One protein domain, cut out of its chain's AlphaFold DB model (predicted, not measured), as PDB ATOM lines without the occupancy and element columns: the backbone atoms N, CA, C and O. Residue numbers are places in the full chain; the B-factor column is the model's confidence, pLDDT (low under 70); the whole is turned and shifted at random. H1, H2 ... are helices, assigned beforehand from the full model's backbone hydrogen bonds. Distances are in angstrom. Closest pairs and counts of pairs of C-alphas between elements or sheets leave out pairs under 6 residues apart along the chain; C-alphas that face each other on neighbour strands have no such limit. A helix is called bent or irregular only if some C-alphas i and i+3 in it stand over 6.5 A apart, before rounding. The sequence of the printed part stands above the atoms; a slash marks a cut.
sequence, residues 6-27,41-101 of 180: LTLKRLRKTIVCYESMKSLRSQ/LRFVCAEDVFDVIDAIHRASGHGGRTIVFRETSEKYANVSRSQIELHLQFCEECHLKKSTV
ATOM      1  N   LEU A   6      -4.235 -36.542  26.710       64.06
ATOM      2  CA  LEU A   6      -3.238 -36.116  25.723       64.06
ATOM      3  C   LEU A   6      -3.621 -36.521  24.294       64.06
ATOM      4  O   LEU A   6      -3.444 -35.725  23.372       64.06
ATOM      5  N   THR A   7      -4.187 -37.715  24.093       67.38
ATOM      6  CA  THR A   7      -4.632 -38.153  22.762       67.38
ATOM      7  C   THR A   7      -5.873 -37.393  22.318       67.38
ATOM      8  O   THR A   7      -5.958 -37.042  21.148       67.38
ATOM      9  N   LEU A   8      -6.776 -37.033  23.235       65.88
ATOM     10  CA  LEU A   8      -7.930 -36.178  22.934       65.88
ATOM     11  C   LEU A   8      -7.516 -34.751  22.552       65.88
ATOM     12  O   LEU A   8      -8.034 -34.203  21.579       65.88
ATOM     13  N   LYS A   9      -6.544 -34.160  23.260       63.81
ATOM     14  CA  LYS A   9      -5.973 -32.851  22.895       63.81
ATOM     15  C   LYS A   9      -5.313 -32.898  21.519       63.81
ATOM     16  O   LYS A   9      -5.539 -32.009  20.702       63.81
ATOM     17  N   ARG A  10      -4.555 -33.965  21.241       59.47
ATOM     18  CA  ARG A  10      -3.897 -34.179  19.947       59.47
ATOM     19  C   ARG A  10      -4.912 -34.381  18.820       59.47
ATOM     20  O   ARG A  10      -4.791 -33.729  17.792       59.47
ATOM     21  N   LEU A  11      -5.951 -35.189  19.045       59.88
ATOM     22  CA  LEU A  11      -7.048 -35.420  18.099       59.88
ATOM     23  C   LEU A  11      -7.800 -34.124  17.782       59.88
ATOM     24  O   LEU A  11      -7.985 -33.788  16.614       59.88
ATOM     25  N   ARG A  12      -8.160 -33.341  18.805       64.31
ATOM     26  CA  ARG A  12      -8.820 -32.041  18.620       64.31
ATOM     27  C   ARG A  12      -7.949 -31.073  17.813       64.31
ATOM     28  O   ARG A  12      -8.454 -30.441  16.892       64.31
ATOM     29  N   LYS A  13      -6.645 -31.011  18.100       61.06
ATOM     30  CA  LYS A  13      -5.675 -30.188  17.358       61.06
ATOM     31  C   LYS A  13      -5.565 -30.612  15.888       61.06
ATOM     32  O   LYS A  13      -5.641 -29.772  14.994       61.06
ATOM     33  N   THR A  14      -5.487 -31.920  15.625       56.50
ATOM     34  CA  THR A  14      -5.445 -32.454  14.252       56.50
ATOM     35  C   THR A  14      -6.725 -32.177  13.461       56.50
ATOM     36  O   THR A  14      -6.639 -31.871  12.272       56.50
ATOM     37  N   ILE A  15      -7.897 -32.222  14.105       59.91
ATOM     38  CA  ILE A  15      -9.188 -31.935  13.459       59.91
ATOM     39  C   ILE A  15      -9.274 -30.454  13.067       59.91
ATOM     40  O   ILE A  15      -9.592 -30.149  11.919       59.91
ATOM     41  N   VAL A  16      -8.896 -29.541  13.971       58.41
ATOM     42  CA  VAL A  16      -8.933 -28.089  13.714       58.41
ATOM     43  C   VAL A  16      -8.026 -27.699  12.541       58.41
ATOM     44  O   VAL A  16      -8.430 -26.920  11.673       58.41
ATOM     45  N   CYS A  17      -6.823 -28.271  12.446       58.44
ATOM     46  CA  CYS A  17      -5.959 -28.043  11.284       58.44
ATOM     47  C   CYS A  17      -6.517 -28.642   9.993       58.44
ATOM     48  O   CYS A  17      -6.424 -28.005   8.945       58.44
ATOM     49  N   TYR A  18      -7.107 -29.839  10.041       60.97
ATOM     50  CA  TYR A  18      -7.706 -30.457   8.858       60.97
ATOM     51  C   TYR A  18      -8.873 -29.624   8.303       60.97
ATOM     52  O   TYR A  18      -8.926 -29.366   7.099       60.97
ATOM     53  N   GLU A  19      -9.770 -29.141   9.166       61.19
ATOM     54  CA  GLU A  19     -10.912 -28.308   8.767       61.19
ATOM     55  C   GLU A  19     -10.475 -26.942   8.224       61.19
ATOM     56  O   GLU A  19     -10.949 -26.519   7.164       61.19
ATOM     57  N   SER A  20      -9.496 -26.304   8.877       59.59
ATOM     58  CA  SER A  20      -8.907 -25.039   8.413       59.59
ATOM     59  C   SER A  20      -8.323 -25.176   7.004       59.59
ATOM     60  O   SER A  20      -8.493 -24.307   6.148       59.59
ATOM     61  N   MET A  21      -7.689 -26.314   6.721       61.00
ATOM     62  CA  MET A  21      -7.117 -26.588   5.406       61.00
ATOM     63  C   MET A  21      -8.133 -27.019   4.359       61.00
ATOM     64  O   MET A  21      -7.948 -26.692   3.190       61.00
ATOM     65  N   LYS A  22      -9.213 -27.712   4.734       59.06
ATOM     66  CA  LYS A  22     -10.318 -28.014   3.809       59.06
ATOM     67  C   LYS A  22     -10.973 -26.722   3.312       59.06
ATOM     68  O   LYS A  22     -11.234 -26.600   2.115       59.06
ATOM     69  N   SER A  23     -11.152 -25.751   4.207       61.09
ATOM     70  CA  SER A  23     -11.634 -24.410   3.865       61.09
ATOM     71  C   SER A  23     -10.659 -23.684   2.926       61.09
ATOM     72  O   SER A  23     -11.041 -23.278   1.829       61.09
ATOM     73  N   LEU A  24      -9.363 -23.642   3.257       58.34
ATOM     74  CA  LEU A  24      -8.346 -23.001   2.410       58.34
ATOM     75  C   LEU A  24      -8.171 -23.674   1.040       58.34
ATOM     76  O   LEU A  24      -7.963 -22.981   0.049       58.34
ATOM     77  N   ARG A  25      -8.304 -25.002   0.939       53.16
ATOM     78  CA  ARG A  25      -8.209 -25.739  -0.337       53.16
ATOM     79  C   ARG A  25      -9.360 -25.414  -1.290       53.16
ATOM     80  O   ARG A  25      -9.180 -25.507  -2.498       53.16
ATOM     81  N   SER A  26     -10.519 -25.023  -0.755       58.06
ATOM     82  CA  SER A  26     -11.632 -24.509  -1.563       58.06
ATOM     83  C   SER A  26     -11.388 -23.081  -2.068       58.06
ATOM     84  O   SER A  26     -11.906 -22.710  -3.119       58.06
ATOM     85  N   GLN A  27     -10.554 -22.302  -1.366       53.91
ATOM     86  CA  GLN A  27     -10.251 -20.904  -1.691       53.91
ATOM     87  C   GLN A  27      -8.977 -20.733  -2.542       53.91
ATOM     88  O   GLN A  27      -8.898 -19.822  -3.364       53.91
ATOM     89  N   LEU A  41       0.801 -35.554  -0.326       74.31
ATOM     90  CA  LEU A  41       1.448 -34.667   0.637       74.31
ATOM     91  C   LEU A  41       0.513 -34.398   1.814       74.31
ATOM     92  O   LEU A  41      -0.647 -34.015   1.631       74.31
ATOM     93  N   ARG A  42       1.043 -34.558   3.026       79.56
ATOM     94  CA  ARG A  42       0.350 -34.205   4.266       79.56
ATOM     95  C   ARG A  42       0.641 -32.754   4.613       79.56
ATOM     96  O   ARG A  42       1.613 -32.155   4.159       79.56
ATOM     97  N   PHE A  43      -0.204 -32.191   5.452       78.50
ATOM     98  CA  PHE A  43       0.015 -30.866   6.000       78.50
ATOM     99  C   PHE A  43       0.054 -30.952   7.520       78.50
ATOM    100  O   PHE A  43      -0.665 -31.751   8.123       78.50
ATOM    101  N   VAL A  44       0.902 -30.124   8.118       82.19
ATOM    102  CA  VAL A  44       1.159 -30.093   9.561       82.19
ATOM    103  C   VAL A  44       0.658 -28.769  10.136       82.19
ATOM    104  O   VAL A  44       0.794 -27.724   9.499       82.19
ATOM    105  N   CYS A  45       0.097 -28.806  11.343       80.62
ATOM    106  CA  CYS A  45      -0.204 -27.604  12.119       80.62
ATOM    107  C   CYS A  45       1.066 -26.796  12.392       80.62
ATOM    108  O   CYS A  45       2.107 -27.390  12.653       80.62
ATOM    109  N   ALA A  46       0.978 -25.464  12.422       80.44
ATOM    110  CA  ALA A  46       2.134 -24.594  12.657       80.44
ATOM    111  C   ALA A  46       2.914 -24.948  13.940       80.44
ATOM    112  O   ALA A  46       4.141 -24.926  13.935       80.44
ATOM    113  N   GLU A  47       2.211 -25.332  15.004       84.06
ATOM    114  CA  GLU A  47       2.810 -25.681  16.298       84.06
ATOM    115  C   GLU A  47       3.575 -27.014  16.270       84.06
ATOM    116  O   GLU A  47       4.516 -27.185  17.031       84.06
ATOM    117  N   ASP A  48       3.195 -27.941  15.386       86.38
ATOM    118  CA  ASP A  48       3.800 -29.277  15.294       86.38
ATOM    119  C   ASP A  48       4.881 -29.344  14.193       86.38
ATOM    120  O   ASP A  48       5.526 -30.377  14.005       86.38
ATOM    121  N   VAL A  49       5.094 -28.254  13.436       89.31
ATOM    122  CA  VAL A  49       6.116 -28.199  12.373       89.31
ATOM    123  C   VAL A  49       7.503 -28.483  12.941       89.31
ATOM    124  O   VAL A  49       8.282 -29.199  12.315       89.31
ATOM    125  N   PHE A  50       7.806 -27.942  14.122       92.88
ATOM    126  CA  PHE A  50       9.111 -28.120  14.746       92.88
ATOM    127  C   PHE A  50       9.367 -29.586  15.116       92.88
ATOM    128  O   PHE A  50      10.404 -30.127  14.742       92.88
ATOM    129  N   ASP A  51       8.394 -30.248  15.745       92.75
ATOM    130  CA  ASP A  51       8.490 -31.662  16.132       92.75
ATOM    131  C   ASP A  51       8.678 -32.577  14.915       92.75
ATOM    132  O   ASP A  51       9.435 -33.548  14.950       92.75
ATOM    133  N   VAL A  52       8.001 -32.259  13.809       92.25
ATOM    134  CA  VAL A  52       8.139 -33.006  12.555       92.25
ATOM    135  C   VAL A  52       9.538 -32.848  11.960       92.25
ATOM    136  O   VAL A  52      10.115 -33.837  11.500       92.25
ATOM    137  N   ILE A  53      10.088 -31.630  11.966       94.62
ATOM    138  CA  ILE A  53      11.456 -31.383  11.496       94.62
ATOM    139  C   ILE A  53      12.456 -32.111  12.401       94.62
ATOM    140  O   ILE A  53      13.340 -32.778  11.868       94.62
ATOM    141  N   ASP A  54      12.288 -32.054  13.725       95.12
ATOM    142  CA  ASP A  54      13.173 -32.723  14.690       95.12
ATOM    143  C   ASP A  54      13.175 -34.245  14.493       95.12
ATOM    144  O   ASP A  54      14.232 -34.871  14.408       95.12
ATOM    145  N   ALA A  55      12.000 -34.851  14.304       94.81
ATOM    146  CA  ALA A  55      11.884 -36.285  14.049       94.81
ATOM    147  C   ALA A  55      12.628 -36.718  12.770       94.81
ATOM    148  O   ALA A  55      13.327 -37.732  12.771       94.81
ATOM    149  N   ILE A  56      12.510 -35.946  11.685       94.81
ATOM    150  CA  ILE A  56      13.217 -36.205  10.417       94.81
ATOM    151  C   ILE A  56      14.722 -35.951  10.572       94.81
ATOM    152  O   ILE A  56      15.552 -36.727  10.092       94.81
ATOM    153  N   HIS A  57      15.095 -34.879  11.261       95.56
ATOM    154  CA  HIS A  57      16.486 -34.516  11.496       95.56
ATOM    155  C   HIS A  57      17.226 -35.589  12.309       95.56
ATOM    156  O   HIS A  57      18.330 -35.991  11.931       95.56
ATOM    157  N   ARG A  58      16.589 -36.132  13.354       95.25
ATOM    158  CA  ARG A  58      17.116 -37.265  14.128       95.25
ATOM    159  C   ARG A  58      17.145 -38.558  13.314       95.25
ATOM    160  O   ARG A  58      18.152 -39.258  13.343       95.25
ATOM    161  N   ALA A  59      16.090 -38.857  12.552       95.50
ATOM    162  CA  ALA A  59      16.028 -40.063  11.719       95.50
ATOM    163  C   ALA A  59      17.113 -40.093  10.628       95.50
ATOM    164  O   ALA A  59      17.646 -41.154  10.315       95.50
ATOM    165  N   SER A  60      17.472 -38.928  10.085       92.81
ATOM    166  CA  SER A  60      18.555 -38.771   9.105       92.81
ATOM    167  C   SER A  60      19.956 -38.696   9.733       92.81
ATOM    168  O   SER A  60      20.930 -38.453   9.021       92.81
ATOM    169  N   GLY A  61      20.081 -38.898  11.051       93.62
ATOM    170  CA  GLY A  61      21.364 -38.893  11.752       93.62
ATOM    171  C   GLY A  61      22.012 -37.510  11.809       93.62
ATOM    172  O   GLY A  61      23.209 -37.376  11.553       93.62
ATOM    173  N   HIS A  62      21.225 -36.475  12.120       93.31
ATOM    174  CA  HIS A  62      21.644 -35.069  12.068       93.31
ATOM    175  C   HIS A  62      22.030 -34.610  10.658       93.31
ATOM    176  O   HIS A  62      23.025 -33.910  10.443       93.31
ATOM    177  N   GLY A  63      21.219 -35.010   9.675       90.62
ATOM    178  CA  GLY A  63      21.405 -34.650   8.276       90.62
ATOM    179  C   GLY A  63      21.406 -33.135   8.046       90.62
ATOM    180  O   GLY A  63      20.699 -32.370   8.705       90.62
ATOM    181  N   GLY A  64      22.201 -32.686   7.072       91.38
ATOM    182  CA  GLY A  64      22.253 -31.279   6.677       91.38
ATOM    183  C   GLY A  64      20.959 -30.787   6.012       91.38
ATOM    184  O   GLY A  64      20.066 -31.559   5.662       91.38
ATOM    185  N   ARG A  65      20.896 -29.477   5.749       93.44
ATOM    186  CA  ARG A  65      19.723 -28.776   5.184       93.44
ATOM    187  C   ARG A  65      19.103 -29.466   3.969       93.44
ATOM    188  O   ARG A  65      17.889 -29.605   3.897       93.44
ATOM    189  N   THR A  66      19.928 -29.889   3.014       93.50
ATOM    190  CA  THR A  66      19.463 -30.495   1.758       93.50
ATOM    191  C   THR A  66      18.786 -31.844   1.986       93.50
ATOM    192  O   THR A  66      17.791 -32.143   1.328       93.50
ATOM    193  N   ILE A  67      19.296 -32.637   2.933       94.19
ATOM    194  CA  ILE A  67      18.764 -33.964   3.263       94.19
ATOM    195  C   ILE A  67      17.404 -33.803   3.942       94.19
ATOM    196  O   ILE A  67      16.409 -34.328   3.444       94.19
ATOM    197  N   VAL A  68      17.349 -32.978   4.993       94.88
ATOM    198  CA  VAL A  68      16.108 -32.706   5.733       94.88
ATOM    199  C   VAL A  68      15.052 -32.091   4.815       94.88
ATOM    200  O   VAL A  68      13.895 -32.506   4.842       94.88
ATOM    201  N   PHE A  69      15.431 -31.155   3.937       94.00
ATOM    202  CA  PHE A  69      14.497 -30.554   2.983       94.00
ATOM    203  C   PHE A  69      13.927 -31.574   2.000       94.00
ATOM    204  O   PHE A  69      12.719 -31.574   1.772       94.00
ATOM    205  N   ARG A  70      14.759 -32.462   1.444       92.94
ATOM    206  CA  ARG A  70      14.295 -33.510   0.528       92.94
ATOM    207  C   ARG A  70      13.263 -34.407   1.211       92.94
ATOM    208  O   ARG A  70      12.141 -34.505   0.720       92.94
ATOM    209  N   GLU A  71      13.604 -34.964   2.369       92.56
ATOM    210  CA  GLU A  71      12.727 -35.884   3.108       92.56
ATOM    211  C   GLU A  71      11.430 -35.219   3.573       92.56
ATOM    212  O   GLU A  71      10.361 -35.834   3.557       92.56
ATOM    213  N   THR A  72      11.504 -33.943   3.951       91.50
ATOM    214  CA  THR A  72      10.321 -33.189   4.364       91.50
ATOM    215  C   THR A  72       9.438 -32.859   3.164       91.50
ATOM    216  O   THR A  72       8.230 -33.050   3.246       91.50
ATOM    217  N   SER A  73      10.015 -32.448   2.030       88.38
ATOM    218  CA  SER A  73       9.272 -32.103   0.806       88.38
ATOM    219  C   SER A  73       8.562 -33.293   0.152       88.38
ATOM    220  O   SER A  73       7.602 -33.120  -0.597       88.38
ATOM    221  N   GLU A  74       9.024 -34.513   0.432       87.94
ATOM    222  CA  GLU A  74       8.373 -35.742  -0.019       87.94
ATOM    223  C   GLU A  74       7.124 -36.080   0.802       87.94
ATOM    224  O   GLU A  74       6.194 -36.682   0.266       87.94
ATOM    225  N   LYS A  75       7.096 -35.690   2.084       86.69
ATOM    226  CA  LYS A  75       6.035 -36.046   3.040       86.69
ATOM    227  C   LYS A  75       5.055 -34.901   3.299       86.69
ATOM    228  O   LYS A  75       3.875 -35.159   3.542       86.69
ATOM    229  N   TYR A  76       5.527 -33.655   3.240       86.88
ATOM    230  CA  TYR A  76       4.805 -32.469   3.687       86.88
ATOM    231  C   TYR A  76       4.876 -31.316   2.686       86.88
ATOM    232  O   TYR A  76       5.932 -31.022   2.129       86.88
ATOM    233  N   ALA A  77       3.749 -30.628   2.489       83.00
ATOM    234  CA  ALA A  77       3.657 -29.489   1.569       83.00
ATOM    235  C   ALA A  77       3.966 -28.131   2.226       83.00
ATOM    236  O   ALA A  77       4.328 -27.181   1.536       83.00
ATOM    237  N   ASN A  78       3.794 -28.020   3.545       83.38
ATOM    238  CA  ASN A  78       3.784 -26.744   4.267       83.38
ATOM    239  C   ASN A  78       5.130 -26.333   4.874       83.38
ATOM    240  O   ASN A  78       5.251 -25.207   5.350       83.38
ATOM    241  N   VAL A  79       6.120 -27.226   4.899       87.62
ATOM    242  CA  VAL A  79       7.396 -26.941   5.560       87.62
ATOM    243  C   VAL A  79       8.320 -26.176   4.619       87.62
ATOM    244  O   VAL A  79       8.671 -26.652   3.537       87.62
ATOM    245  N   SER A  80       8.730 -24.981   5.039       89.62
ATOM    246  CA  SER A  80       9.623 -24.126   4.263       89.62
ATOM    247  C   SER A  80      11.100 -24.427   4.543       89.62
ATOM    248  O   SER A  80      11.485 -24.969   5.580       89.62
ATOM    249  N   ARG A  81      11.976 -23.991   3.628       92.12
ATOM    250  CA  ARG A  81      13.433 -24.043   3.845       92.12
ATOM    251  C   ARG A  81      13.877 -23.199   5.039       92.12
ATOM    252  O   ARG A  81      14.803 -23.602   5.734       92.12
ATOM    253  N   SER A  82      13.226 -22.059   5.273       93.25
ATOM    254  CA  SER A  82      13.563 -21.157   6.378       93.25
ATOM    255  C   SER A  82      13.304 -21.800   7.739       93.25
ATOM    256  O   SER A  82      14.141 -21.685   8.627       93.25
ATOM    257  N   GLN A  83      12.204 -22.542   7.887       92.44
ATOM    258  CA  GLN A  83      11.895 -23.277   9.118       92.44
ATOM    259  C   GLN A  83      12.948 -24.350   9.423       92.44
ATOM    260  O   GLN A  83      13.406 -24.470  10.557       92.44
ATOM    261  N   ILE A  84      13.385 -25.087   8.398       94.69
ATOM    262  CA  ILE A  84      14.435 -26.105   8.535       94.69
ATOM    263  C   ILE A  84      15.772 -25.461   8.910       94.69
ATOM    264  O   ILE A  84      16.480 -25.959   9.779       94.69
ATOM    265  N   GLU A  85      16.137 -24.354   8.263       94.06
ATOM    266  CA  GLU A  85      17.392 -23.661   8.552       94.06
ATOM    267  C   GLU A  85      17.436 -23.113   9.978       94.06
ATOM    268  O   GLU A  85      18.446 -23.306  10.652       94.06
ATOM    269  N   LEU A  86      16.334 -22.524  10.453       94.44
ATOM    270  CA  LEU A  86      16.195 -22.099  11.846       94.44
ATOM    271  C   LEU A  86      16.386 -23.282  12.801       94.44
ATOM    272  O   LEU A  86      17.214 -23.207  13.702       94.44
ATOM    273  N   HIS A  87      15.712 -24.409  12.567       94.31
ATOM    274  CA  HIS A  87      15.875 -25.598  13.409       94.31
ATOM    275  C   HIS A  87      17.341 -26.082  13.466       94.31
ATOM    276  O   HIS A  87      17.883 -26.328  14.542       94.31
ATOM    277  N   LEU A  88      18.038 -26.128  12.325       93.12
ATOM    278  CA  LEU A  88      19.445 -26.550  12.246       93.12
ATOM    279  C   LEU A  88      20.447 -25.576  12.896       93.12
ATOM    280  O   LEU A  88      21.617 -25.943  13.085       93.12
ATOM    281  N   GLN A  89      20.047 -24.331  13.163       91.50
ATOM    282  CA  GLN A  89      20.848 -23.373  13.931       91.50
ATOM    283  C   GLN A  89      20.768 -23.652  15.435       91.50
ATOM    284  O   GLN A  89      21.771 -23.473  16.122       91.50
ATOM    285  N   PHE A  90      19.618 -24.134  15.916       91.38
ATOM    286  CA  PHE A  90      19.361 -24.390  17.337       91.38
ATOM    287  C   PHE A  90      19.595 -25.841  17.776       91.38
ATOM    288  O   PHE A  90      19.583 -26.119  18.969       91.38
ATOM    289  N   CYS A  91      19.836 -26.772  16.851       93.69
ATOM    290  CA  CYS A  91      20.201 -28.140  17.212       93.69
ATOM    291  C   CYS A  91      21.571 -28.181  17.918       93.69
ATOM    292  O   CYS A  91      22.598 -27.862  17.311       93.69
ATOM    293  N   GLU A  92      21.590 -28.614  19.181       91.56
ATOM    294  CA  GLU A  92      22.778 -28.646  20.045       91.56
ATOM    295  C   GLU A  92      23.912 -29.496  19.457       91.56
ATOM    296  O   GLU A  92      25.042 -29.028  19.322       91.56
ATOM    297  N   GLU A  93      23.615 -30.723  19.020       90.38
ATOM    298  CA  GLU A  93      24.612 -31.640  18.453       90.38
ATOM    299  C   GLU A  93      25.235 -31.084  17.165       90.38
ATOM    300  O   GLU A  93      26.452 -31.149  16.950       90.38
ATOM    301  N   CYS A  94      24.403 -30.486  16.308       90.44
ATOM    302  CA  CYS A  94      24.861 -29.817  15.098       90.44
ATOM    303  C   CYS A  94      25.673 -28.556  15.413       90.44
ATOM    304  O   CYS A  94      26.639 -28.255  14.706       90.44
ATOM    305  N   HIS A  95      25.293 -27.806  16.445       87.94
ATOM    306  CA  HIS A  95      25.975 -26.586  16.859       87.94
ATOM    307  C   HIS A  95      27.363 -26.888  17.438       87.94
ATOM    308  O   HIS A  95      28.347 -26.260  17.038       87.94
ATOM    309  N   LEU A  96      27.477 -27.915  18.286       86.19
ATOM    310  CA  LEU A  96      28.749 -28.369  18.851       86.19
ATOM    311  C   LEU A  96      29.739 -28.772  17.749       86.19
ATOM    312  O   LEU A  96      30.860 -28.257  17.727       86.19
ATOM    313  N   LYS A  97      29.303 -29.573  16.766       81.31
ATOM    314  CA  LYS A  97      30.122 -29.959  15.597       81.31
ATOM    315  C   LYS A  97      30.591 -28.761  14.766       81.31
ATOM    316  O   LYS A  97      31.690 -28.785  14.227       81.31
ATOM    317  N   LYS A  98      29.773 -27.711  14.643       74.88
ATOM    318  CA  LYS A  98      30.138 -26.487  13.906       74.88
ATOM    319  C   LYS A  98      31.104 -25.603  14.698       74.88
ATOM    320  O   LYS A  98      31.980 -24.978  14.103       74.88
ATOM    321  N   SER A  99      30.942 -25.529  16.018       67.56
ATOM    322  CA  SER A  99      31.733 -24.653  16.892       67.56
ATOM    323  C   SER A  99      33.199 -25.088  17.001       67.56
ATOM    324  O   SER A  99      34.096 -24.246  16.989       67.56
ATOM    325  N   THR A 100      33.466 -26.396  17.003       63.03
ATOM    326  CA  THR A 100      34.826 -26.949  17.092       63.03
ATOM    327  C   THR A 100      35.667 -26.682  15.843       63.03
ATOM    328  O   THR A 100      36.892 -26.615  15.941       63.03
ATOM    329  N   VAL A 101      35.022 -26.471  14.690       64.69
ATOM    330  CA  VAL A 101      35.672 -26.249  13.388       64.69
ATOM    331  C   VAL A 101      36.160 -24.802  13.213       64.69
ATOM    332  O   VAL A 101      37.019 -24.544  12.377       64.69
TER     333      VAL A 101
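Overview. This is residues 6 to 27 and 41 to 101 of the 180 residues of the protein "KRAB-A domain-containing protein 2" of Portunus trituberculatus (UniProt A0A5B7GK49). Three helices, H2, H3 and H4, pack crosswise on one another as a small core, while the long helix H1 lies detached at one end of the longest axis and the short helix H5 lies at the other. H1 runs across that axis and touches no other helix, and both of its ends, residues 6 to 12 and 22 to 27, stick out. The printed part has 83 residues with five named helices, in the order H1, H2, H3, H4, H5, and no named strand; the class is all helix. It is loose, with a radius of gyration of the C-alphas of 14.9 A, and elongated, with spans of 49 by 29 by 18 A.

Arrangement. H1, residues 6 to 27, is apart from H2, residues 46 to 59, which follows it beyond the cut. H2 touches H3, residues 65 to 75, with residues 53 to 57 alone; the closest C-alphas, of His 57 and Val 68, are 6.1 A apart. The two run opposite ways at a steep tilt of 65 degrees, and the helix packing is mostly crossed. H2 also touches H4, residues 81 to 90, with residues 50 to 54 alone, and the closest C-alphas, of Ile 53 and Ile 84, are 6.7 A apart. These two run the same way at a steep tilt of 67 degrees, only just short of about perpendicular. H3 and H4 touch and run opposite ways at a steep tilt of 53 degrees, the C-alphas of Arg 65 and Glu 85 being closest at 6.6 A. H4 is the hub, touching three helices. The third is H5, residues 92 to 99: they only just touch, only at the corner, with 3 pairs of C-alphas within 8 A, the closest being Gln 89 and His 95 at 6.7 A; their lines are about perpendicular at 82 degrees. H5 is apart from H1, H2 and H3. Every O i to N i+4 pair is within hydrogen-bond range in H1, H4 and H5, against 8 of 10 in H2 and 6 of 7 in H3.

Along the chain. H1 begins at C-alpha 6, (-3.238, -36.116, 25.723), and is 32.1 A long to C-alpha 27. H2 begins at C-alpha 46, (2.134, -24.594, 12.657), and is 20.8 A long; it is irregular, but only just, with C-alphas 47 and 50 6.9 A apart. H3 is 15.6 A long, H4 14.7 A and H5 10.3 A, H5 ending at C-alpha 99, (31.733, -24.653, 16.892).

Size, cuts and confidence. The C-alphas farthest apart, of Ser 26 and Thr 100, are 50.1 A apart. Residues 28 to 40 are cut out, and C-alphas 27 and 41 are 18.2 A apart across the cut. The links H2 to H3, H3 to H4 and H4 to H5 are tight. The mean pLDDT of the printed part is 81.1; residues 6 to 27 and 99 to 101 are under 70.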